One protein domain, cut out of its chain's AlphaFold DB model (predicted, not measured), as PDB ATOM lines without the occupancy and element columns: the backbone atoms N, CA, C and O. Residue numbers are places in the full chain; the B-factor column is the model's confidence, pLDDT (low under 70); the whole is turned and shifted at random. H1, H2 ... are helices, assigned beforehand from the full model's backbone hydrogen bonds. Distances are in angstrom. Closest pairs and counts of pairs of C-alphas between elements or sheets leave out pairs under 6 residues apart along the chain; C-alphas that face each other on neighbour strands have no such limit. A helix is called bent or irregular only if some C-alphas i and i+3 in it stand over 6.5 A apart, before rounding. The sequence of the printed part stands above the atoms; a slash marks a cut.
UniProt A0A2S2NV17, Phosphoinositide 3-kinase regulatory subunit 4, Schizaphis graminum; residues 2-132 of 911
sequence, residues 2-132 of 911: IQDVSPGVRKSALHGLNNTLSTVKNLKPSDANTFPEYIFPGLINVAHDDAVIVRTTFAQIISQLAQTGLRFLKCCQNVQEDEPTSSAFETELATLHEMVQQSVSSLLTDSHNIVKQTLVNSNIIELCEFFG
ATOM      1  N   ILE A   2     -19.019  37.617 -26.006       75.25
ATOM      2  CA  ILE A   2     -18.111  38.786 -26.118       75.25
ATOM      3  C   ILE A   2     -18.862  40.060 -26.561       75.25
ATOM      4  O   ILE A   2     -18.530  41.140 -26.107       75.25
ATOM      5  N   GLN A   3     -19.941  39.936 -27.342       79.88
ATOM      6  CA  GLN A   3     -20.850  41.040 -27.708       79.88
ATOM      7  C   GLN A   3     -22.078  41.173 -26.770       79.88
ATOM      8  O   GLN A   3     -23.117  41.681 -27.175       79.88
ATOM      9  N   ASP A   4     -22.020  40.649 -25.539       84.75
ATOM     10  CA  ASP A   4     -23.144  40.750 -24.590       84.75
ATOM     11  C   ASP A   4     -23.320  42.186 -24.068       84.75
ATOM     12  O   ASP A   4     -22.334  42.883 -23.834       84.75
ATOM     13  N   VAL A   5     -24.562  42.628 -23.838       80.75
ATOM     14  CA  VAL A   5     -24.866  43.981 -23.330       80.75
ATOM     15  C   VAL A   5     -24.230  44.224 -21.953       80.75
ATOM     16  O   VAL A   5     -23.765  45.327 -21.665       80.75
ATOM     17  N   SER A   6     -24.153  43.193 -21.105       86.19
ATOM     18  CA  SER A   6     -23.591  43.290 -19.758       86.19
ATOM     19  C   SER A   6     -22.056  43.227 -19.774       86.19
ATOM     20  O   SER A   6     -21.486  42.176 -20.088       86.19
ATOM     21  N   PRO A   7     -21.337  44.283 -19.333       85.75
ATOM     22  CA  PRO A   7     -19.874  44.256 -19.275       85.75
ATOM     23  C   PRO A   7     -19.343  43.223 -18.268       85.75
ATOM     24  O   PRO A   7     -18.210  42.762 -18.396       85.75
ATOM     25  N   GLY A   8     -20.164  42.800 -17.296       85.62
ATOM     26  CA  GLY A   8     -19.845  41.678 -16.410       85.62
ATOM     27  C   GLY A   8     -19.803  40.338 -17.151       85.62
ATOM     28  O   GLY A   8     -18.886  39.551 -16.933       85.62
ATOM     29  N   VAL A   9     -20.739  40.104 -18.078       87.69
ATOM     30  CA  VAL A   9     -20.754  38.897 -18.923       87.69
ATOM     31  C   VAL A   9     -19.597  38.930 -19.921       87.69
ATOM     32  O   VAL A   9     -18.899  37.923 -20.050       87.69
ATOM     33  N   ARG A  10     -19.320  40.085 -20.549       88.12
ATOM     34  CA  ARG A  10     -18.142  40.265 -21.422       88.12
ATOM     35  C   ARG A  10     -16.837  39.957 -20.675       88.12
ATOM     36  O   ARG A  10     -16.050  39.134 -21.136       88.12
ATOM     37  N   LYS A  11     -16.656  40.511 -19.468       89.19
ATOM     38  CA  LYS A  11     -15.523  40.200 -18.576       89.19
ATOM     39  C   LYS A  11     -15.403  38.701 -18.269       89.19
ATOM     40  O   LYS A  11     -14.325  38.127 -18.424       89.19
ATOM     41  N   SER A  12     -16.483  38.058 -17.825       88.12
ATOM     42  CA  SER A  12     -16.462  36.626 -17.497       88.12
ATOM     43  C   SER A  12     -16.183  35.745 -18.718       88.12
ATOM     44  O   SER A  12     -15.510  34.727 -18.574       88.12
ATOM     45  N   ALA A  13     -16.626  36.148 -19.913       90.56
ATOM     46  CA  ALA A  13     -16.331  35.445 -21.158       90.56
ATOM     47  C   ALA A  13     -14.834  35.482 -21.513       90.56
ATOM     48  O   ALA A  13     -14.289  34.451 -21.895       90.56
ATOM     49  N   LEU A  14     -14.155  36.623 -21.328       89.56
ATOM     50  CA  LEU A  14     -12.708  36.743 -21.567       89.56
ATOM     51  C   LEU A  14     -11.891  35.858 -20.614       89.56
ATOM     52  O   LEU A  14     -11.029  35.104 -21.065       89.56
ATOM     53  N   HIS A  15     -12.194  35.889 -19.309       89.69
ATOM     54  CA  HIS A  15     -11.557  34.983 -18.342       89.69
ATOM     55  C   HIS A  15     -11.842  33.507 -18.666       89.69
ATOM     56  O   HIS A  15     -10.941  32.677 -18.576       89.69
ATOM     57  N   GLY A  16     -13.075  33.176 -19.067       89.62
ATOM     58  CA  GLY A  16     -13.451  31.826 -19.489       89.62
ATOM     59  C   GLY A  16     -12.629  31.342 -20.684       89.62
ATOM     60  O   GLY A  16     -12.021  30.280 -20.604       89.62
ATOM     61  N   LEU A  17     -12.545  32.158 -21.740       89.75
ATOM     62  CA  LEU A  17     -11.780  31.884 -22.960       89.75
ATOM     63  C   LEU A  17     -10.293  31.631 -22.657       89.75
ATOM     64  O   LEU A  17      -9.749  30.609 -23.084       89.75
ATOM     65  N   ASN A  18      -9.661  32.491 -21.850       89.81
ATOM     66  CA  ASN A  18      -8.268  32.318 -21.423       89.81
ATOM     67  C   ASN A  18      -8.060  31.015 -20.633       89.81
ATOM     68  O   ASN A  18      -7.141  30.244 -20.915       89.81
ATOM     69  N   ASN A  19      -8.949  30.729 -19.679       89.12
ATOM     70  CA  ASN A  19      -8.880  29.515 -18.868       89.12
ATOM     71  C   ASN A  19      -9.091  28.251 -19.719       89.12
ATOM     72  O   ASN A  19      -8.422  27.250 -19.484       89.12
ATOM     73  N   THR A  20      -9.961  28.280 -20.733       88.31
ATOM     74  CA  THR A  20     -10.114  27.142 -21.652       88.31
ATOM     75  C   THR A  20      -8.874  26.937 -22.522       88.31
ATOM     76  O   THR A  20      -8.317  25.841 -22.519       88.31
ATOM     77  N   LEU A  21      -8.382  27.977 -23.204       85.94
ATOM     78  CA  LEU A  21      -7.263  27.864 -24.149       85.94
ATOM     79  C   LEU A  21      -5.956  27.457 -23.456       85.94
ATOM     80  O   LEU A  21      -5.246  26.574 -23.937       85.94
ATOM     81  N   SER A  22      -5.668  28.033 -22.286       85.69
ATOM     82  CA  SER A  22      -4.455  27.719 -21.523       85.69
ATOM     83  C   SER A  22      -4.370  26.246 -21.096       85.69
ATOM     84  O   SER A  22      -3.258  25.713 -21.041       85.69
ATOM     85  N   THR A  23      -5.501  25.554 -20.886       86.44
ATOM     86  CA  THR A  23      -5.524  24.118 -20.530       86.44
ATOM     87  C   THR A  23      -5.246  23.157 -21.692       86.44
ATOM     88  O   THR A  23      -4.886  22.005 -21.440       86.44
ATOM     89  N   VAL A  24      -5.355  23.598 -22.951       83.62
ATOM     90  CA  VAL A  24      -5.127  22.744 -24.131       83.62
ATOM     91  C   VAL A  24      -3.627  22.493 -24.317       83.62
ATOM     92  O   VAL A  24      -2.874  23.403 -24.668       83.62
ATOM     93  N   LYS A  25      -3.177  21.258 -24.063       74.62
ATOM     94  CA  LYS A  25      -1.753  20.872 -24.147       74.62
ATOM     95  C   LYS A  25      -1.333  20.268 -25.486       74.62
ATOM     96  O   LYS A  25      -0.207  20.500 -25.906       74.62
ATOM     97  N   ASN A  26      -2.226  19.527 -26.141       72.50
ATOM     98  CA  ASN A  26      -1.956  18.821 -27.393       72.50
ATOM     99  C   ASN A  26      -2.975  19.281 -28.444       72.50
ATOM    100  O   ASN A  26      -4.166  19.340 -28.136       72.50
ATOM    101  N   LEU A  27      -2.521  19.557 -29.667       74.12
ATOM    102  CA  LEU A  27      -3.355  19.915 -30.821       74.12
ATOM    103  C   LEU A  27      -2.974  19.072 -32.040       74.12
ATOM    104  O   LEU A  27      -1.923  18.431 -32.052       74.12
ATOM    105  N   LYS A  28      -3.824  19.079 -33.071       73.50
ATOM    106  CA  LYS A  28      -3.467  18.558 -34.395       73.50
ATOM    107  C   LYS A  28      -2.772  19.657 -35.210       73.50
ATOM    108  O   LYS A  28      -3.120  20.824 -35.036       73.50
ATOM    109  N   PRO A  29      -1.879  19.318 -36.161       66.12
ATOM    110  CA  PRO A  29      -1.273  20.303 -37.062       66.12
ATOM    111  C   PRO A  29      -2.284  21.131 -37.875       66.12
ATOM    112  O   PRO A  29      -2.003  22.275 -38.202       66.12
ATOM    113  N   SER A  30      -3.483  20.595 -38.139       69.50
ATOM    114  CA  SER A  30      -4.593  21.320 -38.781       69.50
ATOM    115  C   SER A  30      -5.116  22.517 -37.983       69.50
ATOM    116  O   SER A  30      -5.755  23.395 -38.553       69.50
ATOM    117  N   ASP A  31      -4.878  22.543 -36.671       73.00
ATOM    118  CA  ASP A  31      -5.554  23.446 -35.737       73.00
ATOM    119  C   ASP A  31      -4.628  24.604 -35.291       73.00
ATOM    120  O   ASP A  31      -5.018  25.434 -34.463       73.00
ATOM    121  N   ALA A  32      -3.403  24.674 -35.838       66.25
ATOM    122  CA  ALA A  32      -2.351  25.626 -35.468       66.25
ATOM    123  C   ALA A  32      -2.808  27.092 -35.580       66.25
ATOM    124  O   ALA A  32      -2.704  27.868 -34.624       66.25
ATOM    125  N   ASN A  33      -3.408  27.441 -36.721       71.31
ATOM    126  CA  ASN A  33      -3.764  28.817 -37.075       71.31
ATOM    127  C   ASN A  33      -5.055  29.328 -36.417       71.31
ATOM    128  O   ASN A  33      -5.486  30.448 -36.684       71.31
ATOM    129  N   THR A  34      -5.629  28.576 -35.469       81.00
ATOM    130  CA  THR A  34      -6.815  29.002 -34.704       81.00
ATOM    131  C   THR A  34      -6.625  30.376 -34.036       81.00
ATOM    132  O   THR A  34      -7.582  31.147 -33.907       81.00
ATOM    133  N   PHE A  35      -5.393  30.720 -33.633       81.50
ATOM    134  CA  PHE A  35      -5.096  32.022 -33.030       81.50
ATOM    135  C   PHE A  35      -5.128  33.195 -34.034       81.50
ATOM    136  O   PHE A  35      -5.944  34.094 -33.805       81.50
ATOM    137  N   PRO A  36      -4.322  33.215 -35.120       78.56
ATOM    138  CA  PRO A  36      -4.404  34.256 -36.150       78.56
ATOM    139  C   PRO A  36      -5.745  34.323 -36.899       78.56
ATOM    140  O   PRO A  36      -6.237  35.418 -37.147       78.56
ATOM    141  N   GLU A  37      -6.360  33.185 -37.244       80.56
ATOM    142  CA  GLU A  37      -7.543  33.162 -38.126       80.56
ATOM    143  C   GLU A  37      -8.875  33.437 -37.409       80.56
ATOM    144  O   GLU A  37      -9.785  34.003 -38.014       80.56
ATOM    145  N   TYR A  38      -9.017  33.058 -36.129       82.62
ATOM    146  CA  TYR A  38     -10.315  33.107 -35.430       82.62
ATOM    147  C   TYR A  38     -10.273  33.853 -34.093       82.62
ATOM    148  O   TYR A  38     -11.138  34.693 -33.833       82.62
ATOM    149  N   ILE A  39      -9.287  33.576 -33.231       85.81
ATOM    150  CA  ILE A  39      -9.267  34.130 -31.865       85.81
ATOM    151  C   ILE A  39      -8.899  35.617 -31.877       85.81
ATOM    152  O   ILE A  39      -9.661  36.429 -31.352       85.81
ATOM    153  N   PHE A  40      -7.768  36.003 -32.476       86.19
ATOM    154  CA  PHE A  40      -7.357  37.410 -32.486       86.19
ATOM    155  C   PHE A  40      -8.288  38.325 -33.304       86.19
ATOM    156  O   PHE A  40      -8.646  39.374 -32.763       86.19
ATOM    157  N   PRO A  41      -8.797  37.959 -34.503       85.06
ATOM    158  CA  PRO A  41      -9.764  38.787 -35.231       85.06
ATOM    159  C   PRO A  41     -11.037  39.065 -34.422       85.06
ATOM    160  O   PRO A  41     -11.529  40.192 -34.400       85.06
ATOM    161  N   GLY A  42     -11.531  38.067 -33.678       82.94
ATOM    162  CA  GLY A  42     -12.676  38.222 -32.775       82.94
ATOM    163  C   GLY A  42     -12.411  39.099 -31.541       82.94
ATOM    164  O   GLY A  42     -13.364  39.528 -30.887       82.94
ATOM    165  N   LEU A  43     -11.143  39.382 -31.219       84.94
ATOM    166  CA  LEU A  43     -10.719  40.152 -30.043       84.94
ATOM    167  C   LEU A  43     -10.258  41.588 -30.357       84.94
ATOM    168  O   LEU A  43     -10.238  42.402 -29.436       84.94
ATOM    169  N   ILE A  44      -9.976  41.951 -31.616       80.62
ATOM    170  CA  ILE A  44      -9.580  43.326 -32.019       80.62
ATOM    171  C   ILE A  44     -10.571  44.388 -31.504       80.62
ATOM    172  O   ILE A  44     -10.179  45.438 -30.986       80.62
ATOM    173  N   ASN A  45     -11.872  44.094 -31.571       83.94
ATOM    174  CA  ASN A  45     -12.924  45.004 -31.105       83.94
ATOM    175  C   ASN A  45     -12.972  45.142 -29.569       83.94
ATOM    176  O   ASN A  45     -13.482  46.135 -29.062       83.94
ATOM    177  N   VAL A  46     -12.417  44.186 -28.813       85.50
ATOM    178  CA  VAL A  46     -12.394  44.207 -27.337       85.50
ATOM    179  C   VAL A  46     -11.389  45.234 -26.805       85.50
ATOM    180  O   VAL A  46     -11.625  45.828 -25.753       85.50
ATOM    181  N   ALA A  47     -10.318  45.518 -27.554       82.00
ATOM    182  CA  ALA A  47      -9.400  46.620 -27.251       82.00
ATOM    183  C   ALA A  47     -10.100  47.996 -27.263       82.00
ATOM    184  O   ALA A  47      -9.649  48.919 -26.592       82.00
ATOM    185  N   HIS A  48     -11.232  48.108 -27.968       85.19
ATOM    186  CA  HIS A  48     -11.991  49.342 -28.184       85.19
ATOM    187  C   HIS A  48     -13.370  49.351 -27.481       85.19
ATOM    188  O   HIS A  48     -14.184  50.230 -27.745       85.19
ATOM    189  N   ASP A  49     -13.648  48.395 -26.582       86.94
ATOM    190  CA  ASP A  49     -14.934  48.268 -25.869       86.94
ATOM    191  C   ASP A  49     -15.220  49.481 -24.962       86.94
ATOM    192  O   ASP A  49     -14.400  49.815 -24.105       86.94
ATOM    193  N   ASP A  50     -16.399  50.106 -25.071       83.94
ATOM    194  CA  ASP A  50     -16.811  51.252 -24.241       83.94
ATOM    195  C   ASP A  50     -16.498  51.056 -22.747       83.94
ATOM    196  O   ASP A  50     -15.982  51.953 -22.069       83.94
ATOM    197  N   ALA A  51     -16.760  49.857 -22.223       86.88
ATOM    198  CA  ALA A  51     -16.624  49.544 -20.814       86.88
ATOM    199  C   ALA A  51     -15.156  49.310 -20.426       86.88
ATOM    200  O   ALA A  51     -14.596  48.232 -20.628       86.88
ATOM    201  N   VAL A  52     -14.570  50.295 -19.736       88.00
ATOM    202  CA  VAL A  52     -13.197  50.259 -19.191       88.00
ATOM    203  C   VAL A  52     -12.878  48.936 -18.478       88.00
ATOM    204  O   VAL A  52     -11.807  48.383 -18.680       88.00
ATOM    205  N   ILE A  53     -13.815  48.360 -17.713       86.88
ATOM    206  CA  ILE A  53     -13.609  47.077 -17.011       86.88
ATOM    207  C   ILE A  53     -13.350  45.883 -17.952       86.88
ATOM    208  O   ILE A  53     -12.667  44.934 -17.559       86.88
ATOM    209  N   VAL A  54     -13.865  45.918 -19.184       88.62
ATOM    210  CA  VAL A  54     -13.637  44.886 -20.206       88.62
ATOM    211  C   VAL A  54     -12.253  45.075 -20.826       88.62
ATOM    212  O   VAL A  54     -11.471  44.127 -20.810       88.62
ATOM    213  N   ARG A  55     -11.885  46.304 -21.220       90.38
ATOM    214  CA  ARG A  55     -10.520  46.652 -21.670       90.38
ATOM    215  C   ARG A  55      -9.451  46.334 -20.619       90.38
ATOM    216  O   ARG A  55      -8.456  45.687 -20.931       90.38
ATOM    217  N   THR A  56      -9.687  46.674 -19.349       88.69
ATOM    218  CA  THR A  56      -8.826  46.287 -18.218       88.69
ATOM    219  C   THR A  56      -8.713  44.766 -18.074       88.69
ATOM    220  O   THR A  56      -7.635  44.267 -17.778       88.69
ATOM    221  N   THR A  57      -9.793  44.010 -18.299       89.19
ATOM    222  CA  THR A  57      -9.747  42.535 -18.259       89.19
ATOM    223  C   THR A  57      -8.956  41.968 -19.440       89.19
ATOM    224  O   THR A  57      -8.164  41.050 -19.259       89.19
ATOM    225  N   PHE A  58      -9.118  42.530 -20.638       90.19
ATOM    226  CA  PHE A  58      -8.360  42.135 -21.824       90.19
ATOM    227  C   PHE A  58      -6.855  42.411 -21.650       90.19
ATOM    228  O   PHE A  58      -6.038  41.529 -21.908       90.19
ATOM    229  N   ALA A  59      -6.491  43.561 -21.071       88.44
ATOM    230  CA  ALA A  59      -5.117  43.907 -20.704       88.44
ATOM    231  C   ALA A  59      -4.460  42.944 -19.687       88.44
ATOM    232  O   ALA A  59      -3.244  42.787 -19.709       88.44
ATOM    233  N   GLN A  60      -5.237  42.268 -18.829       88.75
ATOM    234  CA  GLN A  60      -4.730  41.221 -17.916       88.75
ATOM    235  C   GLN A  60      -4.467  39.878 -18.616       88.75
ATOM    236  O   GLN A  60      -3.777  39.026 -18.065       88.75
ATOM    237  N   ILE A  61      -5.070  39.662 -19.786       89.88
ATOM    238  CA  ILE A  61      -5.194  38.350 -20.439       89.88
ATOM    239  C   ILE A  61      -4.355  38.260 -21.722       89.88
ATOM    240  O   ILE A  61      -3.900  37.177 -22.086       89.88
ATOM    241  N   ILE A  62      -4.133  39.384 -22.410       89.38
ATOM    242  CA  ILE A  62      -3.521  39.434 -23.745       89.38
ATOM    243  C   ILE A  62      -2.153  38.737 -23.839       89.38
ATOM    244  O   ILE A  62      -1.879  38.075 -24.838       89.38
ATOM    245  N   SER A  63      -1.328  38.804 -22.793       87.69
ATOM    246  CA  SER A  63      -0.027  38.126 -22.737       87.69
ATOM    247  C   SER A  63      -0.145  36.599 -22.701       87.69
ATOM    248  O   SER A  63       0.560  35.903 -23.427       87.69
ATOM    249  N   GLN A  64      -1.091  36.074 -21.922       88.81
ATOM    250  CA  GLN A  64      -1.323  34.641 -21.755       88.81
ATOM    251  C   GLN A  64      -1.943  34.044 -23.021       88.81
ATOM    252  O   GLN A  64      -1.618  32.915 -23.393       88.81
ATOM    253  N   LEU A  65      -2.757  34.822 -23.744       88.44
ATOM    254  CA  LEU A  65      -3.211  34.469 -25.091       88.44
ATOM    255  C   LEU A  65      -2.059  34.476 -26.104       88.44
ATOM    256  O   LEU A  65      -1.947  33.526 -26.873       88.44
ATOM    257  N   ALA A  66      -1.178  35.480 -26.079       87.50
ATOM    258  CA  ALA A  66      -0.008  35.545 -26.958       87.50
ATOM    259  C   ALA A  66       0.958  34.363 -26.727       87.50
ATOM    260  O   ALA A  66       1.318  33.664 -27.674       87.50
ATOM    261  N   GLN A  67       1.292  34.054 -25.467       87.00
ATOM    262  CA  GLN A  67       2.088  32.875 -25.109       87.00
ATOM    263  C   GLN A  67       1.389  31.554 -25.468       87.00
ATOM    264  O   GLN A  67       2.050  30.618 -25.921       87.00
ATOM    265  N   THR A  68       0.064  31.455 -25.310       87.19
ATOM    266  CA  THR A  68      -0.685  30.246 -25.696       87.19
ATOM    267  C   THR A  68      -0.706  30.068 -27.219       87.19
ATOM    268  O   THR A  68      -0.487  28.954 -27.688       87.19
ATOM    269  N   GLY A  69      -0.852  31.146 -27.995       86.38
ATOM    270  CA  GLY A  69      -0.712  31.120 -29.455       86.38
ATOM    271  C   GLY A  69       0.689  30.702 -29.906       86.38
ATOM    272  O   GLY A  69       0.825  29.785 -30.713       86.38
ATOM    273  N   LEU A  70       1.737  31.280 -29.306       85.38
ATOM    274  CA  LEU A  70       3.125  30.888 -29.567       85.38
ATOM    275  C   LEU A  70       3.392  29.416 -29.208       85.38
ATOM    276  O   LEU A  70       4.142  28.735 -29.909       85.38
ATOM    277  N   ARG A  71       2.771  28.903 -28.136       84.88
ATOM    278  CA  ARG A  71       2.832  27.482 -27.764       84.88
ATOM    279  C   ARG A  71       2.179  26.597 -28.823       84.88
ATOM    280  O   ARG A  71       2.763  25.579 -29.170       84.88
ATOM    281  N   PHE A  72       1.004  26.973 -29.331       83.31
ATOM    282  CA  PHE A  72       0.291  26.188 -30.344       83.31
ATOM    283  C   PHE A  72       1.118  26.101 -31.638       83.31
ATOM    284  O   PHE A  72       1.345  24.996 -32.122       83.31
ATOM    285  N   LEU A  73       1.672  27.227 -32.110       79.06
ATOM    286  CA  LEU A  73       2.589  27.280 -33.260       79.06
ATOM    287  C   LEU A  73       3.818  26.367 -33.065       79.06
ATOM    288  O   LEU A  73       4.101  25.505 -33.897       79.06
ATOM    289  N   LYS A  74       4.518  26.488 -31.925       77.62
ATOM    290  CA  LYS A  74       5.693  25.653 -31.600       77.62
ATOM    291  C   LYS A  74       5.366  24.158 -31.493       77.62
ATOM    292  O   LYS A  74       6.180  23.326 -31.881       77.62
ATOM    293  N   CYS A  75       4.182  23.796 -30.993       72.75
ATOM    294  CA  CYS A  75       3.755  22.398 -30.908       72.75
ATOM    295  C   CYS A  75       3.588  21.727 -32.280       72.75
ATOM    296  O   CYS A  75       3.696  20.505 -32.350       72.75
ATOM    297  N   CYS A  76       3.343  22.486 -33.351       66.44
ATOM    298  CA  CYS A  76       3.202  21.938 -34.701       66.44
ATOM    299  C   CYS A  76       4.555  21.740 -35.402       66.44
ATOM    300  O   CYS A  76       4.717  20.756 -36.121       66.44
ATOM    301  N   GLN A  77       5.544  22.598 -35.124       64.81
ATOM    302  CA  GLN A  77       6.908  22.470 -35.658       64.81
ATOM    303  C   GLN A  77       7.568  21.140 -35.244       64.81
ATOM    304  O   GLN A  77       8.120  20.434 -36.081       64.81
ATOM    305  N   ASN A  78       7.409  20.728 -33.980       58.06
ATOM    306  CA  ASN A  78       7.953  19.469 -33.442       58.06
ATOM    307  C   ASN A  78       7.292  18.181 -33.996       58.06
ATOM    308  O   ASN A  78       7.571  17.092 -33.498       58.06
ATOM    309  N   VAL A  79       6.371  18.282 -34.962       57.38
ATOM    310  CA  VAL A  79       5.670  17.140 -35.588       57.38
ATOM    311  C   VAL A  79       6.085  16.959 -37.062       57.38
ATOM    312  O   VAL A  79       5.670  15.997 -37.703       57.38
ATOM    313  N   GLN A  80       6.924  17.852 -37.602       54.88
ATOM    314  CA  GLN A  80       7.380  17.846 -38.997       54.88
ATOM    315  C   GLN A  80       8.912  17.990 -39.083       54.88
ATOM    316  O   GLN A  80       9.418  19.052 -39.429       54.88
ATOM    317  N   GLU A  81       9.663  16.926 -38.777       48.97
ATOM    318  CA  GLU A  81      11.139  16.949 -38.865       48.97
ATOM    319  C   GLU A  81      11.697  16.683 -40.288       48.97
ATOM    320  O   GLU A  81      12.890  16.875 -40.510       48.97
ATOM    321  N   ASP A  82      10.860  16.283 -41.259       45.75
ATOM    322  CA  ASP A  82      11.306  15.738 -42.562       45.75
ATOM    323  C   ASP A  82      11.308  16.710 -43.772       45.75
ATOM    324  O   ASP A  82      11.834  16.342 -44.822       45.75
ATOM    325  N   GLU A  83      10.762  17.937 -43.693       50.03
ATOM    326  CA  GLU A  83      10.773  18.884 -44.836       50.03
ATOM    327  C   GLU A  83      10.961  20.373 -44.448       50.03
ATOM    328  O   GLU A  83      10.689  20.764 -43.312       50.03
ATOM    329  N   PRO A  84      11.439  21.241 -45.372       50.22
ATOM    330  CA  PRO A  84      11.920  22.594 -45.063       50.22
ATOM    331  C   PRO A  84      10.798  23.647 -44.920       50.22
ATOM    332  O   PRO A  84      10.781  24.664 -45.613       50.22
ATOM    333  N   THR A  85       9.867  23.445 -43.985       54.97
ATOM    334  CA  THR A  85       8.691  24.315 -43.759       54.97
ATOM    335  C   THR A  85       8.964  25.592 -42.938       54.97
ATOM    336  O   THR A  85       8.033  26.346 -42.651       54.97
ATOM    337  N   SER A  86      10.228  25.891 -42.593       56.69
ATOM    338  CA  SER A  86      10.619  27.019 -41.712       56.69
ATOM    339  C   SER A  86      10.060  28.381 -42.144       56.69
ATOM    340  O   SER A  86       9.693  29.197 -41.300       56.69
ATOM    341  N   SER A  87       9.937  28.625 -43.452       61.31
ATOM    342  CA  SER A  87       9.404  29.881 -43.991       61.31
ATOM    343  C   SER A  87       7.921  30.101 -43.670       61.31
ATOM    344  O   SER A  87       7.527  31.235 -43.404       61.31
ATOM    345  N   ALA A  88       7.106  29.042 -43.642       69.31
ATOM    346  CA  ALA A  88       5.689  29.140 -43.287       69.31
ATOM    347  C   ALA A  88       5.533  29.543 -41.812       69.31
ATOM    348  O   ALA A  88       4.888  30.551 -41.511       69.31
ATOM    349  N   PHE A  89       6.239  28.839 -40.919       74.25
ATOM    350  CA  PHE A  89       6.287  29.139 -39.486       74.25
ATOM    351  C   PHE A  89       6.738  30.582 -39.211       74.25
ATOM    352  O   PHE A  89       6.133  31.275 -38.397       74.25
ATOM    353  N   GLU A  90       7.766  31.074 -39.912       76.75
ATOM    354  CA  GLU A  90       8.224  32.463 -39.786       76.75
ATOM    355  C   GLU A  90       7.162  33.481 -40.236       76.75
ATOM    356  O   GLU A  90       6.995  34.513 -39.580       76.75
ATOM    357  N   THR A  91       6.396  33.197 -41.298       80.62
ATOM    358  CA  THR A  91       5.293  34.077 -41.728       80.62
ATOM    359  C   THR A  91       4.097  34.066 -40.771       80.62
ATOM    360  O   THR A  91       3.559  35.131 -40.470       80.62
ATOM    361  N   GLU A  92       3.712  32.910 -40.227       79.44
ATOM    362  CA  GLU A  92       2.616  32.784 -39.252       79.44
ATOM    363  C   GLU A  92       2.988  33.403 -37.895       79.44
ATOM    364  O   GLU A  92       2.175  34.069 -37.249       79.44
ATOM    365  N   LEU A  93       4.253  33.275 -37.486       82.69
ATOM    366  CA  LEU A  93       4.798  33.977 -36.329       82.69
ATOM    367  C   LEU A  93       4.814  35.501 -36.549       82.69
ATOM    368  O   LEU A  93       4.529  36.264 -35.624       82.69
ATOM    369  N   ALA A  94       5.115  35.966 -37.766       83.38
ATOM    370  CA  ALA A  94       5.102  37.388 -38.096       83.38
ATOM    371  C   ALA A  94       3.691  38.001 -38.029       83.38
ATOM    372  O   ALA A  94       3.549  39.078 -37.443       83.38
ATOM    373  N   THR A  95       2.659  37.323 -38.549       85.19
ATOM    374  CA  THR A  95       1.266  37.802 -38.445       85.19
ATOM    375  C   THR A  95       0.768  37.766 -37.001       85.19
ATOM    376  O   THR A  95       0.188  38.749 -36.536       85.19
ATOM    377  N   LEU A  96       1.072  36.706 -36.238       84.94
ATOM    378  CA  LEU A  96       0.751  36.628 -34.809       84.94
ATOM    379  C   LEU A  96       1.380  37.794 -34.023       84.94
ATOM    380  O   LEU A  96       0.700  38.434 -33.217       84.94
ATOM    381  N   HIS A  97       2.656  38.109 -34.278       86.75
ATOM    382  CA  HIS A  97       3.315  39.273 -33.683       86.75
ATOM    383  C   HIS A  97       2.608  40.583 -34.050       86.75
ATOM    384  O   HIS A  97       2.388  41.408 -33.164       86.75
ATOM    385  N   GLU A  98       2.229  40.789 -35.315       86.81
ATOM    386  CA  GLU A  98       1.579  42.031 -35.748       86.81
ATOM    387  C   GLU A  98       0.211  42.234 -35.074       86.81
ATOM    388  O   GLU A  98      -0.060  43.304 -34.528       86.81
ATOM    389  N   MET A  99      -0.632  41.200 -35.023       85.81
ATOM    390  CA  MET A  99      -1.971  41.289 -34.422       85.81
ATOM    391  C   MET A  99      -1.929  41.578 -32.916       85.81
ATOM    392  O   MET A  99      -2.720  42.379 -32.399       85.81
ATOM    393  N   VAL A 100      -0.984  40.959 -32.199       87.19
ATOM    394  CA  VAL A 100      -0.753  41.253 -30.777       87.19
ATOM    395  C   VAL A 100      -0.162  42.655 -30.614       87.19
ATOM    396  O   VAL A 100      -0.601  43.383 -29.730       87.19
ATOM    397  N   GLN A 101       0.759  43.090 -31.483       87.00
ATOM    398  CA  GLN A 101       1.343  44.437 -31.459       87.00
ATOM    399  C   GLN A 101       0.291  45.537 -31.664       87.00
ATOM    400  O   GLN A 101       0.269  46.497 -30.892       87.00
ATOM    401  N   GLN A 102      -0.611  45.394 -32.641       87.50
ATOM    402  CA  GLN A 102      -1.721  46.331 -32.863       87.50
ATOM    403  C   GLN A 102      -2.632  46.415 -31.620       87.50
ATOM    404  O   GLN A 102      -2.935  47.506 -31.130       87.50
ATOM    405  N   SER A 103      -2.996  45.260 -31.054       87.19
ATOM    406  CA  SER A 103      -3.842  45.162 -29.855       87.19
ATOM    407  C   SER A 103      -3.175  45.761 -28.605       87.19
ATOM    408  O   SER A 103      -3.816  46.474 -27.834       87.19
ATOM    409  N   VAL A 104      -1.875  45.516 -28.411       87.88
ATOM    410  CA  VAL A 104      -1.074  46.068 -27.307       87.88
ATOM    411  C   VAL A 104      -0.893  47.580 -27.461       87.88
ATOM    412  O   VAL A 104      -1.084  48.304 -26.487       87.88
ATOM    413  N   SER A 105      -0.597  48.084 -28.663       87.44
ATOM    414  CA  SER A 105      -0.448  49.526 -28.919       87.44
ATOM    415  C   SER A 105      -1.746  50.299 -28.640       87.44
ATOM    416  O   SER A 105      -1.706  51.345 -27.989       87.44
ATOM    417  N   SER A 106      -2.909  49.746 -29.011       87.88
ATOM    418  CA  SER A 106      -4.226  50.298 -28.641       87.88
ATOM    419  C   SER A 106      -4.399  50.409 -27.114       87.88
ATOM    420  O   SER A 106      -4.713  51.482 -26.600       87.88
ATOM    421  N   LEU A 107      -4.087  49.350 -26.356       86.94
ATOM    422  CA  LEU A 107      -4.200  49.356 -24.888       86.94
ATOM    423  C   LEU A 107      -3.174  50.274 -24.192       86.94
ATOM    424  O   LEU A 107      -3.474  50.854 -23.147       86.94
ATOM    425  N   LEU A 108      -1.972  50.434 -24.759       85.38
ATOM    426  CA  LEU A 108      -0.955  51.378 -24.272       85.38
ATOM    427  C   LEU A 108      -1.347  52.842 -24.556       85.38
ATOM    428  O   LEU A 108      -0.986  53.732 -23.786       85.38
ATOM    429  N   THR A 109      -2.109  53.106 -25.620       87.00
ATOM    430  CA  THR A 109      -2.561  54.456 -26.016       87.00
ATOM    431  C   THR A 109      -3.945  54.846 -25.473       87.00
ATOM    432  O   THR A 109      -4.418  55.948 -25.745       87.00
ATOM    433  N   ASP A 110      -4.568  54.002 -24.641       86.88
ATOM    434  CA  ASP A 110      -5.944  54.170 -24.152       86.88
ATOM    435  C   ASP A 110      -6.219  55.531 -23.461       86.88
ATOM    436  O   ASP A 110      -5.418  56.064 -22.692       86.88
ATOM    437  N   SER A 111      -7.428  56.052 -23.665       85.25
ATOM    438  CA  SER A 111      -8.072  57.111 -22.872       85.25
ATOM    439  C   SER A 111      -7.910  57.033 -21.337       85.25
ATOM    440  O   SER A 111      -7.831  58.071 -20.686       85.25
ATOM    441  N   HIS A 112      -7.894  55.837 -20.742       86.00
ATOM    442  CA  HIS A 112      -7.992  55.602 -19.301       86.00
ATOM    443  C   HIS A 112      -6.731  54.927 -18.749       86.00
ATOM    444  O   HIS A 112      -6.440  53.761 -19.027       86.00
ATOM    445  N   ASN A 113      -6.020  55.627 -17.864       85.00
ATOM    446  CA  ASN A 113      -4.722  55.185 -17.344       85.00
ATOM    447  C   ASN A 113      -4.754  53.874 -16.543       85.00
ATOM    448  O   ASN A 113      -3.747  53.173 -16.507       85.00
ATOM    449  N   ILE A 114      -5.907  53.471 -15.998       84.56
ATOM    450  CA  ILE A 114      -6.074  52.161 -15.345       84.56
ATOM    451  C   ILE A 114      -5.861  50.979 -16.309       84.56
ATOM    452  O   ILE A 114      -5.383  49.928 -15.884       84.56
ATOM    453  N   VAL A 115      -6.162  51.134 -17.606       85.00
ATOM    454  CA  VAL A 115      -5.928  50.092 -18.627       85.00
ATOM    455  C   VAL A 115      -4.422  49.926 -18.852       85.00
ATOM    456  O   VAL A 115      -3.898  48.827 -18.661       85.00
ATOM    457  N   LYS A 116      -3.718  51.036 -19.117       86.44
ATOM    458  CA  LYS A 116      -2.249  51.103 -19.246       86.44
ATOM    459  C   LYS A 116      -1.542  50.527 -18.019       86.44
ATOM    460  O   LYS A 116      -0.695  49.648 -18.140       86.44
ATOM    461  N   GLN A 117      -1.929  50.989 -16.828       84.62
ATOM    462  CA  GLN A 117      -1.352  50.558 -15.556       84.62
ATOM    463  C   GLN A 117      -1.532  49.050 -15.337       84.62
ATOM    464  O   GLN A 117      -0.629  48.385 -14.836       84.62
ATOM    465  N   THR A 118      -2.685  48.497 -15.722       85.31
ATOM    466  CA  THR A 118      -2.957  47.061 -15.584       85.31
ATOM    467  C   THR A 118      -2.113  46.235 -16.554       85.31
ATOM    468  O   THR A 118      -1.516  45.250 -16.129       85.31
ATOM    469  N   LEU A 119      -1.987  46.665 -17.814       85.12
ATOM    470  CA  LEU A 119      -1.130  46.008 -18.807       85.12
ATOM    471  C   LEU A 119       0.341  45.961 -18.354       85.12
ATOM    472  O   LEU A 119       0.986  44.917 -18.448       85.12
ATOM    473  N   VAL A 120       0.847  47.074 -17.810       82.50
ATOM    474  CA  VAL A 120       2.224  47.189 -17.298       82.50
ATOM    475  C   VAL A 120       2.434  46.362 -16.023       82.50
ATOM    476  O   VAL A 120       3.447  45.679 -15.913       82.50
ATOM    477  N   ASN A 121       1.492  46.393 -15.070       81.62
ATOM    478  CA  ASN A 121       1.632  45.702 -13.781       81.62
ATOM    479  C   ASN A 121       1.378  44.192 -13.823       81.62
ATOM    480  O   ASN A 121       1.868  43.499 -12.936       81.62
ATOM    481  N   SER A 122       0.554  43.690 -14.747       74.75
ATOM    482  CA  SER A 122       0.226  42.263 -14.776       74.75
ATOM    483  C   SER A 122       1.372  41.448 -15.370       74.75
ATOM    484  O   SER A 122       2.051  40.743 -14.632       74.75
ATOM    485  N   ASN A 123       1.603  41.552 -16.683       73.44
ATOM    486  CA  ASN A 123       2.354  40.531 -17.419       73.44
ATOM    487  C   ASN A 123       3.306  41.111 -18.490       73.44
ATOM    488  O   ASN A 123       3.537  40.493 -19.528       73.44
ATOM    489  N   ILE A 124       3.873  42.304 -18.280       79.50
ATOM    490  CA  ILE A 124       4.755  42.934 -19.284       79.50
ATOM    491  C   ILE A 124       6.006  42.094 -19.614       79.50
ATOM    492  O   ILE A 124       6.484  42.123 -20.743       79.50
ATOM    493  N   ILE A 125       6.474  41.276 -18.663       80.50
ATOM    494  CA  ILE A 125       7.567  40.303 -18.840       80.50
ATOM    495  C   ILE A 125       7.220  39.272 -19.928       80.50
ATOM    496  O   ILE A 125       8.018  39.055 -20.835       80.50
ATOM    497  N   GLU A 126       6.019  38.687 -19.864       82.38
ATOM    498  CA  GLU A 126       5.531  37.691 -20.831       82.38
ATOM    499  C   GLU A 126       5.443  38.278 -22.252       82.38
ATOM    500  O   GLU A 126       5.709  37.585 -23.233       82.38
ATOM    501  N   LEU A 127       5.104  39.571 -22.370       83.25
ATOM    502  CA  LEU A 127       5.056  40.292 -23.648       83.25
ATOM    503  C   LEU A 127       6.457  40.617 -24.190       83.25
ATOM    504  O   LEU A 127       6.683  40.474 -25.391       83.25
ATOM    505  N   CYS A 128       7.406  41.017 -23.338       79.75
ATOM    506  CA  CYS A 128       8.802  41.221 -23.744       79.75
ATOM    507  C   CYS A 128       9.457  39.918 -24.233       79.75
ATOM    508  O   CYS A 128      10.162  39.937 -25.241       79.75
ATOM    509  N   GLU A 129       9.190  38.792 -23.564       80.50
ATOM    510  CA  GLU A 129       9.637  37.462 -23.998       80.50
ATOM    511  C   GLU A 129       9.009  37.061 -25.345       80.50
ATOM    512  O   GLU A 129       9.708  36.564 -26.224       80.50
ATOM    513  N   PHE A 130       7.710  37.322 -25.529       83.62
ATOM    514  CA  PHE A 130       6.980  37.023 -26.764       83.62
ATOM    515  C   PHE A 130       7.490  37.826 -27.974       83.62
ATOM    516  O   PHE A 130       7.751  37.237 -29.017       83.62
ATOM    517  N   PHE A 131       7.670  39.148 -27.851       79.44
ATOM    518  CA  PHE A 131       8.118  39.989 -28.974       79.44
ATOM    519  C   PHE A 131       9.620  39.884 -29.288       79.44
ATOM    520  O   PHE A 131      10.038  40.232 -30.396       79.44
ATOM    521  N   GLY A 132      10.438  39.444 -28.328       75.88
ATOM    522  CA  GLY A 132      11.895  39.451 -28.436       75.88
ATOM    523  C   GLY A 132      12.517  40.844 -28.264       75.88
ATOM    524  O   GLY A 132      11.862  41.880 -28.392       75.88
TER     525      GLY A 132
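What this domain is: This is residues 2 to 132 of the 911 residues of the protein "Phosphoinositide 3-kinase regulatory subunit 4" of Schizaphis graminum (UniProt A0A2S2NV17). An elongated bundle of helices runs along the longest axis, with the bent helix H3 at its core and the other four helices packed round it. H2, the arm H3b, H4 and H5 form an up-and-down bundle, each running against the one before it in the chain, while H1 packs on H3 alone and the hairpin turn between H3b and H4 reaches one far end. The printed part has 131 residues with five named helices, H1 to H5 in chain order, and no named strand, and its class is all helix. It is compact, with a radius of gyration of the C-alphas of 15.3 A, and spans 49 by 27 by 20 A.

Where its parts are: Begin with the longest helix, H3, residues 52 to 77, assigned as one helix by its hydrogen bonds but bent: C-alphas 60 and 63 are 7.4 A apart. Its arm H3a, residues 52 to 60, starts at C-alpha 52 (-13.197, 50.259, -19.191), and H3b, residues 63 to 77, runs 21.5 A; the arms stand at a steep tilt of 41 degrees. H4, residues 86 to 108, runs 32.1 A. H2, residues 34 to 48, runs 22.0 A and is irregular, with C-alphas 37 and 40 7.1 A apart. H5, residues 113 to 131, runs 23.0 A to C-alpha 131 (8.118, 39.989, -28.974); it is irregular, with C-alphas 122 and 125 8.6 A apart, and has a kink of 76 degrees near residue 125. Find H1, residues 7 to 23, from C-alpha 7 (-19.874, 44.256, -19.275), running 24.8 A.

How they stand to each other: H3 is the hub, touching four other helices. H3b and H4 form a hairpin at a shallow tilt of 4 degrees; their closest C-alphas, Ala 66 and Val 100, are 6.9 A apart. H5 touches H3a, closest at the C-alphas of Thr 56 and Val 115, 4.8 A. H2 touches H4, the same way at 13 degrees, a shallow tilt, closest at the C-alphas of Pro 36 and Leu 96, 5.8 A. H1 touches H3a, closest at the C-alphas of Lys 11 and Val 54, 5.3 A, and is apart from H2, H4 and H5. In H3a, H3b and H4 every O i to N i+4 pair is within hydrogen-bond range; H1 has 12 of 13, H5 11 of 15, and H2 5 of 11, beside 5 of 12 O i to N i+3 pairs.

The domain as a whole: The C-alphas farthest apart, Asp 82 and His 112, are 50.0 A apart. The printed part has no cut, and no link is long. Mean pLDDT of the printed part is 81.0; look for values under 70 at residues 29 to 30, 32 and 76 to 88.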